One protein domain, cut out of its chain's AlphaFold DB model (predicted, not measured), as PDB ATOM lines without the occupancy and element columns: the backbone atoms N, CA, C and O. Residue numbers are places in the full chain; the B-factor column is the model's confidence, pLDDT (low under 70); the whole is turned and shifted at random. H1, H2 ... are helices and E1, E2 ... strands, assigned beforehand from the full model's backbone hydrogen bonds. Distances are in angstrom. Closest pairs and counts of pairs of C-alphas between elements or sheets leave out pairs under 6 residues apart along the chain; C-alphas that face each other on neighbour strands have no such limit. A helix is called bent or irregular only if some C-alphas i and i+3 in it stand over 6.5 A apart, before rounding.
ATOM      1  N   LEU A 385     130.667 137.395 155.124       77.19
ATOM      2  CA  LEU A 385     129.308 137.576 154.600       77.19
ATOM      3  C   LEU A 385     128.970 139.044 154.278       77.19
ATOM      4  O   LEU A 385     128.248 139.318 153.323       77.19
ATOM      5  N   VAL A 386     129.507 139.996 155.047       84.00
ATOM      6  CA  VAL A 386     129.285 141.438 154.847       84.00
ATOM      7  C   VAL A 386     130.076 141.937 153.632       84.00
ATOM      8  O   VAL A 386     129.561 142.722 152.835       84.00
ATOM      9  N   ILE A 387     131.298 141.428 153.432       84.81
ATOM     10  CA  ILE A 387     132.120 141.715 152.245       84.81
ATOM     11  C   ILE A 387     131.496 141.077 150.990       84.81
ATOM     12  O   ILE A 387     131.379 141.739 149.957       84.81
ATOM     13  N   GLU A 388     131.037 139.824 151.081       84.31
ATOM     14  CA  GLU A 388     130.287 139.122 150.028       84.31
ATOM     15  C   GLU A 388     129.030 139.907 149.622       84.31
ATOM     16  O   GLU A 388     128.821 140.192 148.437       84.31
ATOM     17  N   GLN A 389     128.220 140.329 150.602       84.25
ATOM     18  CA  GLN A 389     127.024 141.134 150.372       84.25
ATOM     19  C   GLN A 389     127.374 142.471 149.704       84.25
ATOM     20  O   GLN A 389     126.774 142.802 148.677       84.25
ATOM     21  N   TRP A 390     128.377 143.198 150.208       92.31
ATOM     22  CA  TRP A 390     128.825 144.470 149.635       92.31
ATOM     23  C   TRP A 390     129.282 144.340 148.176       92.31
ATOM     24  O   TRP A 390     128.854 145.138 147.336       92.31
ATOM     25  N   ILE A 391     130.080 143.317 147.842       88.62
ATOM     26  CA  ILE A 391     130.480 143.058 146.449       88.62
ATOM     27  C   ILE A 391     129.254 142.720 145.601       88.62
ATOM     28  O   ILE A 391     129.077 143.307 144.535       88.62
ATOM     29  N   SER A 392     128.369 141.840 146.084       84.81
ATOM     30  CA  SER A 392     127.171 141.424 145.340       84.81
ATOM     31  C   SER A 392     126.190 142.568 145.052       84.81
ATOM     32  O   SER A 392     125.470 142.521 144.048       84.81
ATOM     33  N   LEU A 393     126.172 143.606 145.896       85.44
ATOM     34  CA  LEU A 393     125.372 144.816 145.715       85.44
ATOM     35  C   LEU A 393     126.022 145.779 144.718       85.44
ATOM     36  O   LEU A 393     125.352 146.197 143.774       85.44
ATOM     37  N   ASN A 394     127.311 146.083 144.882       89.31
ATOM     38  CA  ASN A 394     127.996 147.175 144.178       89.31
ATOM     39  C   ASN A 394     128.645 146.784 142.840       89.31
ATOM     40  O   ASN A 394     128.904 147.656 142.007       89.31
ATOM     41  N   TYR A 395     128.920 145.497 142.624       91.06
ATOM     42  CA  TYR A 395     129.652 145.001 141.461       91.06
ATOM     43  C   TYR A 395     128.926 143.837 140.780       91.06
ATOM     44  O   TYR A 395     128.093 143.147 141.371       91.06
ATOM     45  N   GLU A 396     129.236 143.621 139.507       87.94
ATOM     46  CA  GLU A 396     128.709 142.515 138.714       87.94
ATOM     47  C   GLU A 396     129.764 141.931 137.775       87.94
ATOM     48  O   GLU A 396     130.732 142.594 137.400       87.94
ATOM     49  N   VAL A 397     129.570 140.666 137.404       87.75
ATOM     50  CA  VAL A 397     130.456 139.948 136.484       87.75
ATOM     51  C   VAL A 397     130.100 140.320 135.051       87.75
ATOM     52  O   VAL A 397     128.933 140.292 134.669       87.75
ATOM     53  N   THR A 398     131.116 140.654 134.263       82.12
ATOM     54  CA  THR A 398     131.000 141.076 132.862       82.12
ATOM     55  C   THR A 398     131.877 140.195 131.979       82.12
ATOM     56  O   THR A 398     132.969 139.784 132.371       82.12
ATOM     57  N   ASN A 399     131.401 139.903 130.769       77.00
ATOM     58  CA  ASN A 399     132.173 139.163 129.768       77.00
ATOM     59  C   ASN A 399     133.145 140.071 128.986       77.00
ATOM     60  O   ASN A 399     133.966 139.560 128.230       77.00
ATOM     61  N   ASN A 400     133.070 141.398 129.155       76.06
ATOM     62  CA  ASN A 400     133.979 142.340 128.507       76.06
ATOM     63  C   ASN A 400     135.264 142.515 129.334       76.06
ATOM     64  O   ASN A 400     135.213 142.987 130.470       76.06
ATOM     65  N   GLU A 401     136.434 142.203 128.765       69.94
ATOM     66  CA  GLU A 401     137.714 142.439 129.452       69.94
ATOM     67  C   GLU A 401     138.041 143.933 129.656       69.94
ATOM     68  O   GLU A 401     138.899 144.276 130.477       69.94
ATOM     69  N   MET A 402     137.380 144.833 128.920       69.06
ATOM     70  CA  MET A 402     137.637 146.274 128.987       69.06
ATOM     71  C   MET A 402     136.916 146.973 130.148       69.06
ATOM     72  O   MET A 402     137.437 147.966 130.647       69.06
ATOM     73  N   ASP A 403     135.806 146.414 130.643       75.38
ATOM     74  CA  ASP A 403     134.985 146.954 131.747       75.38
ATOM     75  C   ASP A 403     135.646 146.819 133.152       75.38
ATOM     76  O   ASP A 403     135.027 147.133 134.170       75.38
ATOM     77  N   GLY A 404     136.873 146.288 133.236       82.81
ATOM     78  CA  GLY A 404     137.513 145.855 134.485       82.81
ATOM     79  C   GLY A 404     137.907 146.977 135.462       82.81
ATOM     80  O   GLY A 404     138.633 147.901 135.097       82.81
ATOM     81  N   VAL A 405     137.504 146.847 136.732       88.31
ATOM     82  CA  VAL A 405     137.753 147.829 137.809       88.31
ATOM     83  C   VAL A 405     139.220 147.827 138.268       88.31
ATOM     84  O   VAL A 405     139.800 146.771 138.531       88.31
ATOM     85  N   TYR A 406     139.833 149.003 138.443       88.06
ATOM     86  CA  TYR A 406     141.152 149.111 139.079       88.06
ATOM     87  C   TYR A 406     141.092 148.735 140.562       88.06
ATOM     88  O   TYR A 406     140.171 149.121 141.280       88.06
ATOM     89  N   LYS A 407     142.111 148.014 141.047       88.06
ATOM     90  CA  LYS A 407     142.181 147.591 142.452       88.06
ATOM     91  C   LYS A 407     142.047 148.785 143.403       88.06
ATOM     92  O   LYS A 407     141.139 148.780 144.230       88.06
ATOM     93  N   HIS A 408     142.878 149.811 143.218       84.56
ATOM     94  CA  HIS A 408     142.866 151.047 144.009       84.56
ATOM     95  C   HIS A 408     141.449 151.605 144.233       84.56
ATOM     96  O   HIS A 408     141.039 151.805 145.373       84.56
ATOM     97  N   ASP A 409     140.668 151.752 143.165       86.88
ATOM     98  CA  ASP A 409     139.348 152.389 143.218       86.88
ATOM     99  C   ASP A 409     138.313 151.501 143.931       86.88
ATOM    100  O   ASP A 409     137.440 151.994 144.643       86.88
ATOM    101  N   MET A 410     138.446 150.173 143.813       89.62
ATOM    102  CA  MET A 410     137.652 149.216 144.593       89.62
ATOM    103  C   MET A 410     137.997 149.261 146.090       89.62
ATOM    104  O   MET A 410     137.092 149.161 146.917       89.62
ATOM    105  N   LEU A 411     139.274 149.436 146.451       89.94
ATOM    106  CA  LEU A 411     139.694 149.590 147.850       89.94
ATOM    107  C   LEU A 411     139.234 150.932 148.432       89.94
ATOM    108  O   LEU A 411     138.744 150.959 149.556       89.94
ATOM    109  N   ALA A 412     139.348 152.028 147.678       87.25
ATOM    110  CA  ALA A 412     138.856 153.339 148.097       87.25
ATOM    111  C   ALA A 412     137.337 153.308 148.352       87.25
ATOM    112  O   ALA A 412     136.875 153.735 149.407       87.25
ATOM    113  N   HIS A 413     136.571 152.706 147.436       91.50
ATOM    114  CA  HIS A 413     135.125 152.528 147.587       91.50
ATOM    115  C   HIS A 413     134.757 151.629 148.784       91.50
ATOM    116  O   HIS A 413     133.793 151.915 149.491       91.50
ATOM    117  N   PHE A 414     135.533 150.572 149.052       91.62
ATOM    118  CA  PHE A 414     135.346 149.721 150.233       91.62
ATOM    119  C   PHE A 414     135.629 150.472 151.537       91.62
ATOM    120  O   PHE A 414     134.798 150.469 152.444       91.62
ATOM    121  N   ARG A 415     136.772 151.164 151.613       92.25
ATOM    122  CA  ARG A 415     137.155 151.984 152.768       92.25
ATOM    123  C   ARG A 415     136.122 153.060 153.072       92.25
ATOM    124  O   ARG A 415     135.784 153.238 154.234       92.25
ATOM    125  N   GLN A 416     135.591 153.726 152.045       90.00
ATOM    126  CA  GLN A 416     134.523 154.714 152.197       90.00
ATOM    127  C   GLN A 416     133.227 154.085 152.731       90.00
ATOM    128  O   GLN A 416     132.569 154.680 153.577       90.00
ATOM    129  N   HIS A 417     132.858 152.887 152.267       88.75
ATOM    130  CA  HIS A 417     131.625 152.219 152.694       88.75
ATOM    131  C   HIS A 417     131.684 151.688 154.136       88.75
ATOM    132  O   HIS A 417     130.672 151.705 154.829       88.75
ATOM    133  N   PHE A 418     132.855 151.233 154.590       88.62
ATOM    134  CA  PHE A 418     133.064 150.688 155.939       88.62
ATOM    135  C   PHE A 418     133.796 151.646 156.896       88.62
ATOM    136  O   PHE A 418     134.173 151.243 157.991       88.62
ATOM    137  N   ASN A 419     133.994 152.906 156.489       86.38
ATOM    138  CA  ASN A 419     134.693 153.959 157.234       86.38
ATOM    139  C   ASN A 419     136.078 153.539 157.790       86.38
ATOM    140  O   ASN A 419     136.415 153.821 158.939       86.38
ATOM    141  N   LEU A 420     136.871 152.827 156.979       87.12
ATOM    142  CA  LEU A 420     138.144 152.230 157.408       87.12
ATOM    143  C   LEU A 420     139.343 153.193 157.245       87.12
ATOM    144  O   LEU A 420     139.485 153.813 156.177       87.12
ATOM    145  N   PRO A 421     140.245 153.273 158.248       81.38
ATOM    146  CA  PRO A 421     141.400 154.172 158.244       81.38
ATOM    147  C   PRO A 421     142.439 153.811 157.169       81.38
ATOM    148  O   PRO A 421     142.389 152.752 156.537       81.38
ATOM    149  N   GLU A 422     143.405 154.704 156.948       79.69
ATOM    150  CA  GLU A 422     144.552 154.423 156.078       79.69
ATOM    151  C   GLU A 422     145.567 153.566 156.848       79.69
ATOM    152  O   GLU A 422     146.135 154.019 157.838       79.69
ATOM    153  N   HIS A 423     145.799 152.329 156.403       83.06
ATOM    154  CA  HIS A 423     146.764 151.413 157.019       83.06
ATOM    155  C   HIS A 423     147.559 150.659 155.935       83.06
ATOM    156  O   HIS A 423     146.935 150.196 154.971       83.06
ATOM    157  N   PRO A 424     148.893 150.486 156.062       80.06
ATOM    158  CA  PRO A 424     149.731 149.885 155.017       80.06
ATOM    159  C   PRO A 424     149.311 148.475 154.577       80.06
ATOM    160  O   PRO A 424     149.380 148.160 153.390       80.06
ATOM    161  N   ASP A 425     148.842 147.641 155.512       80.62
ATOM    162  CA  ASP A 425     148.483 146.239 155.239       80.62
ATOM    163  C   ASP A 425     147.050 146.034 154.734       80.62
ATOM    164  O   ASP A 425     146.754 145.009 154.111       80.62
ATOM    165  N   LEU A 426     146.166 147.020 154.934       83.50
ATOM    166  CA  LEU A 426     144.751 146.929 154.567       83.50
ATOM    167  C   LEU A 426     144.513 146.530 153.091       83.50
ATOM    168  O   LEU A 426     143.630 145.705 152.860       83.50
ATOM    169  N   PRO A 427     145.288 147.002 152.085       86.19
ATOM    170  CA  PRO A 427     145.160 146.525 150.707       86.19
ATOM    171  C   PRO A 427     145.405 145.017 150.559       86.19
ATOM    172  O   PRO A 427     144.708 144.351 149.792       86.19
ATOM    173  N   ASN A 428     146.397 144.470 151.267       84.06
ATOM    174  CA  ASN A 428     146.790 143.067 151.148       84.06
ATOM    175  C   ASN A 428     145.748 142.159 151.806       84.06
ATOM    176  O   ASN A 428     145.296 141.193 151.186       84.06
ATOM    177  N   GLU A 429     145.313 142.507 153.018       84.38
ATOM    178  CA  GLU A 429     144.289 141.744 153.731       84.38
ATOM    179  C   GLU A 429     142.938 141.796 153.010       84.38
ATOM    180  O   GLU A 429     142.302 140.758 152.838       84.38
ATOM    181  N   PHE A 430     142.550 142.963 152.482       88.44
ATOM    182  CA  PHE A 430     141.332 143.147 151.690       88.44
ATOM    183  C   PHE A 430     141.262 142.205 150.478       88.44
ATOM    184  O   PHE A 430     140.275 141.484 150.314       88.44
ATOM    185  N   TYR A 431     142.309 142.144 149.643       88.94
ATOM    186  CA  TYR A 431     142.298 141.237 148.484       88.94
ATOM    187  C   TYR A 431     142.471 139.769 148.859       88.94
ATOM    188  O   TYR A 431     141.888 138.927 148.179       88.94
ATOM    189  N   SER A 432     143.234 139.458 149.911       85.81
ATOM    190  CA  SER A 432     143.350 138.087 150.420       85.81
ATOM    191  C   SER A 432     141.980 137.568 150.870       85.81
ATOM    192  O   SER A 432     141.529 136.516 150.413       85.81
ATOM    193  N   LYS A 433     141.253 138.374 151.659       83.88
ATOM    194  CA  LYS A 433     139.899 138.064 152.127       83.88
ATOM    195  C   LYS A 433     138.926 137.897 150.958       83.88
ATOM    196  O   LYS A 433     138.274 136.867 150.881       83.88
ATOM    197  N   ILE A 434     138.873 138.850 150.021       87.31
ATOM    198  CA  ILE A 434     137.953 138.792 148.866       87.31
ATOM    199  C   ILE A 434     138.211 137.588 147.958       87.31
ATOM    200  O   ILE A 434     137.249 137.024 147.433       87.31
ATOM    201  N   SER A 435     139.471 137.186 147.763       85.75
ATOM    202  CA  SER A 435     139.775 135.967 147.007       85.75
ATOM    203  C   SER A 435     139.129 134.765 147.704       85.75
ATOM    204  O   SER A 435     138.220 134.139 147.160       85.75
ATOM    205  N   GLN A 436     139.479 134.569 148.981       79.75
ATOM    206  CA  GLN A 436     139.024 133.448 149.803       79.75
ATOM    207  C   GLN A 436     137.512 133.416 150.066       79.75
ATOM    208  O   GLN A 436     136.984 132.332 150.310       79.75
ATOM    209  N   THR A 437     136.809 134.554 150.076       79.88
ATOM    210  CA  THR A 437     135.365 134.611 150.379       79.88
ATOM    211  C   THR A 437     134.484 134.714 149.136       79.88
ATOM    212  O   THR A 437     133.420 134.102 149.115       79.88
ATOM    213  N   VAL A 438     134.918 135.427 148.088       82.69
ATOM    214  CA  VAL A 438     134.112 135.672 146.878       82.69
ATOM    215  C   VAL A 438     134.695 134.992 145.644       82.69
ATOM    216  O   VAL A 438     134.025 134.146 145.056       82.69
ATOM    217  N   PHE A 439     135.901 135.369 145.207       86.38
ATOM    218  CA  PHE A 439     136.372 135.011 143.858       86.38
ATOM    219  C   PHE A 439     136.675 133.516 143.700       86.38
ATOM    220  O   PHE A 439     136.364 132.946 142.655       86.38
ATOM    221  N   ASP A 440     137.208 132.882 144.746       81.56
ATOM    222  CA  ASP A 440     137.566 131.460 144.744       81.56
ATOM    223  C   ASP A 440     136.398 130.548 145.180       81.56
ATOM    224  O   ASP A 440     136.459 129.333 144.993       81.56
ATOM    225  N   ARG A 441     135.320 131.113 145.760       79.06
ATOM    226  CA  ARG A 441     134.181 130.357 146.328       79.06
ATOM    227  C   ARG A 441     132.875 130.456 145.549       79.06
ATOM    228  O   ARG A 441     132.135 129.475 145.534       79.06
ATOM    229  N   ASP A 442     132.559 131.595 144.937       77.75
ATOM    230  CA  ASP A 442     131.362 131.742 144.101       77.75
ATOM    231  C   ASP A 442     131.722 131.441 142.630       77.75
ATOM    232  O   ASP A 442     132.456 132.221 142.007       77.75
ATOM    233  N   PRO A 443     131.181 130.362 142.020       79.06
ATOM    234  CA  PRO A 443     131.431 130.023 140.619       79.06
ATOM    235  C   PRO A 443     131.148 131.170 139.641       79.06
ATOM    236  O   PRO A 443     131.766 131.226 138.578       79.06
ATOM    237  N   LYS A 444     130.270 132.116 140.003       78.56
ATOM    238  CA  LYS A 444     129.998 133.334 139.232       78.56
ATOM    239  C   LYS A 444     131.253 134.193 139.042       78.56
ATOM    240  O   LYS A 444     131.475 134.689 137.940       78.56
ATOM    241  N   TYR A 445     132.073 134.352 140.084       81.25
ATOM    242  CA  TYR A 445     133.274 135.200 140.073       81.25
ATOM    243  C   TYR A 445     134.570 134.438 139.751       81.25
ATOM    244  O   TYR A 445     135.597 135.082 139.570       81.25
ATOM    245  N   SER A 446     134.521 133.116 139.554       77.19
ATOM    246  CA  SER A 446     135.669 132.258 139.174       77.19
ATOM    247  C   SER A 446     136.485 132.719 137.947       77.19
ATOM    248  O   SER A 446     137.625 132.296 137.741       77.19
ATOM    249  N   LYS A 447     135.914 133.588 137.101       79.06
ATOM    250  CA  LYS A 447     136.584 134.188 135.933       79.06
ATOM    251  C   LYS A 447     137.329 135.494 136.245       79.06
ATOM    252  O   LYS A 447     138.081 135.964 135.394       79.06
ATOM    253  N   VAL A 448     137.136 136.083 137.428       84.44
ATOM    254  CA  VAL A 448     137.759 137.351 137.826       84.44
ATOM    255  C   VAL A 448     139.252 137.149 138.058       84.44
ATOM    256  O   VAL A 448     139.670 136.319 138.858       84.44
ATOM    257  N   LYS A 449     140.078 137.920 137.345       81.56
ATOM    258  CA  LYS A 449     141.546 137.811 137.394       81.56
ATOM    259  C   LYS A 449     142.188 139.190 137.411       81.56
ATOM    260  O   LYS A 449     141.745 140.092 136.701       81.56
ATOM    261  N   SER A 450     143.260 139.363 138.183       82.69
ATOM    262  CA  SER A 450     144.039 140.604 138.155       82.69
ATOM    263  C   SER A 450     145.061 140.607 137.016       82.69
ATOM    264  O   SER A 450     145.945 139.752 137.009       82.69
ATOM    265  N   LYS A 451     145.003 141.593 136.112       76.12
ATOM    266  CA  LYS A 451     146.061 141.863 135.114       76.12
ATOM    267  C   LYS A 451     146.697 143.245 135.352       76.12
ATOM    268  O   LYS A 451     146.038 144.158 135.852       76.12
TER     269      LYS A 451
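AT A GLANCE: This is residues 385 to 451 of the 873 residues of the protein "Ribonuclease ZC3H12A-like" of Phallusia mammillata (UniProt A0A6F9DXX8). Three helices form a loose triangle, with the longest, H3, along one side; H1 packs on its later part and H2 comes close to its first part, each about perpendicular to it. Two short strands, E1 and E2, lie apart from each other toward one end of the domain, where the link of residues 398 to 406 makes a loop. The printed part has 67 residues with three named helices and two named strands in the order H1, E1, H2, H3, E2; the class is mostly helix. The whole is compact, with a radius of gyration of the C-alphas of 11.9 A and spans of 33 by 25 by 20 A.

IN THESE COORDINATES: Find C-alpha 426 at (144.751, 146.929, 154.567); from there H3, residues 426 to 439, runs 18.1 A to C-alpha 439. H3 is irregular, but only just: C-alphas 436 and 439 are 6.7 A apart. H2, residues 407 to 418, is 16.6 A long. Look at C-alpha 385 at (129.308, 137.576, 154.600) for the first residue of H1, residues 385 to 394, 14.2 A long. E1 is residues 395 to 397, 7.1 A, and E2 is residues 449 to 451, 6.5 A, ending at C-alpha 451 at (146.061, 141.863, 135.114).

HOW THE PARTS SIT: H3 touches H1 with residues 434 to 438 alone, at 86 degrees, about perpendicular; the closest C-alphas, of Glu 388 and Val 438, are 6.0 A apart. H2 and H3 are close but not clearly touching, about perpendicular at 88 degrees; their closest C-alphas, of Leu 411 and Pro 427, are 6.9 A apart. H1 and H2 are near each other, with 10 pairs of C-alphas within 10 A. H1 and E1 meet only through their tight link. E1 and E2 are apart, and each pairs with no named strand. In H1, H2 and H3 every O i to N i+4 pair is within hydrogen-bond range.

THE WHOLE: The C-alphas farthest apart, of Asn 399 and Pro 421, are 33.5 A from each other. The printed part has no cut, and no link is long. The mean pLDDT of the printed part is 83.9; look for low confidence at residues 401 to 402, which are under 70.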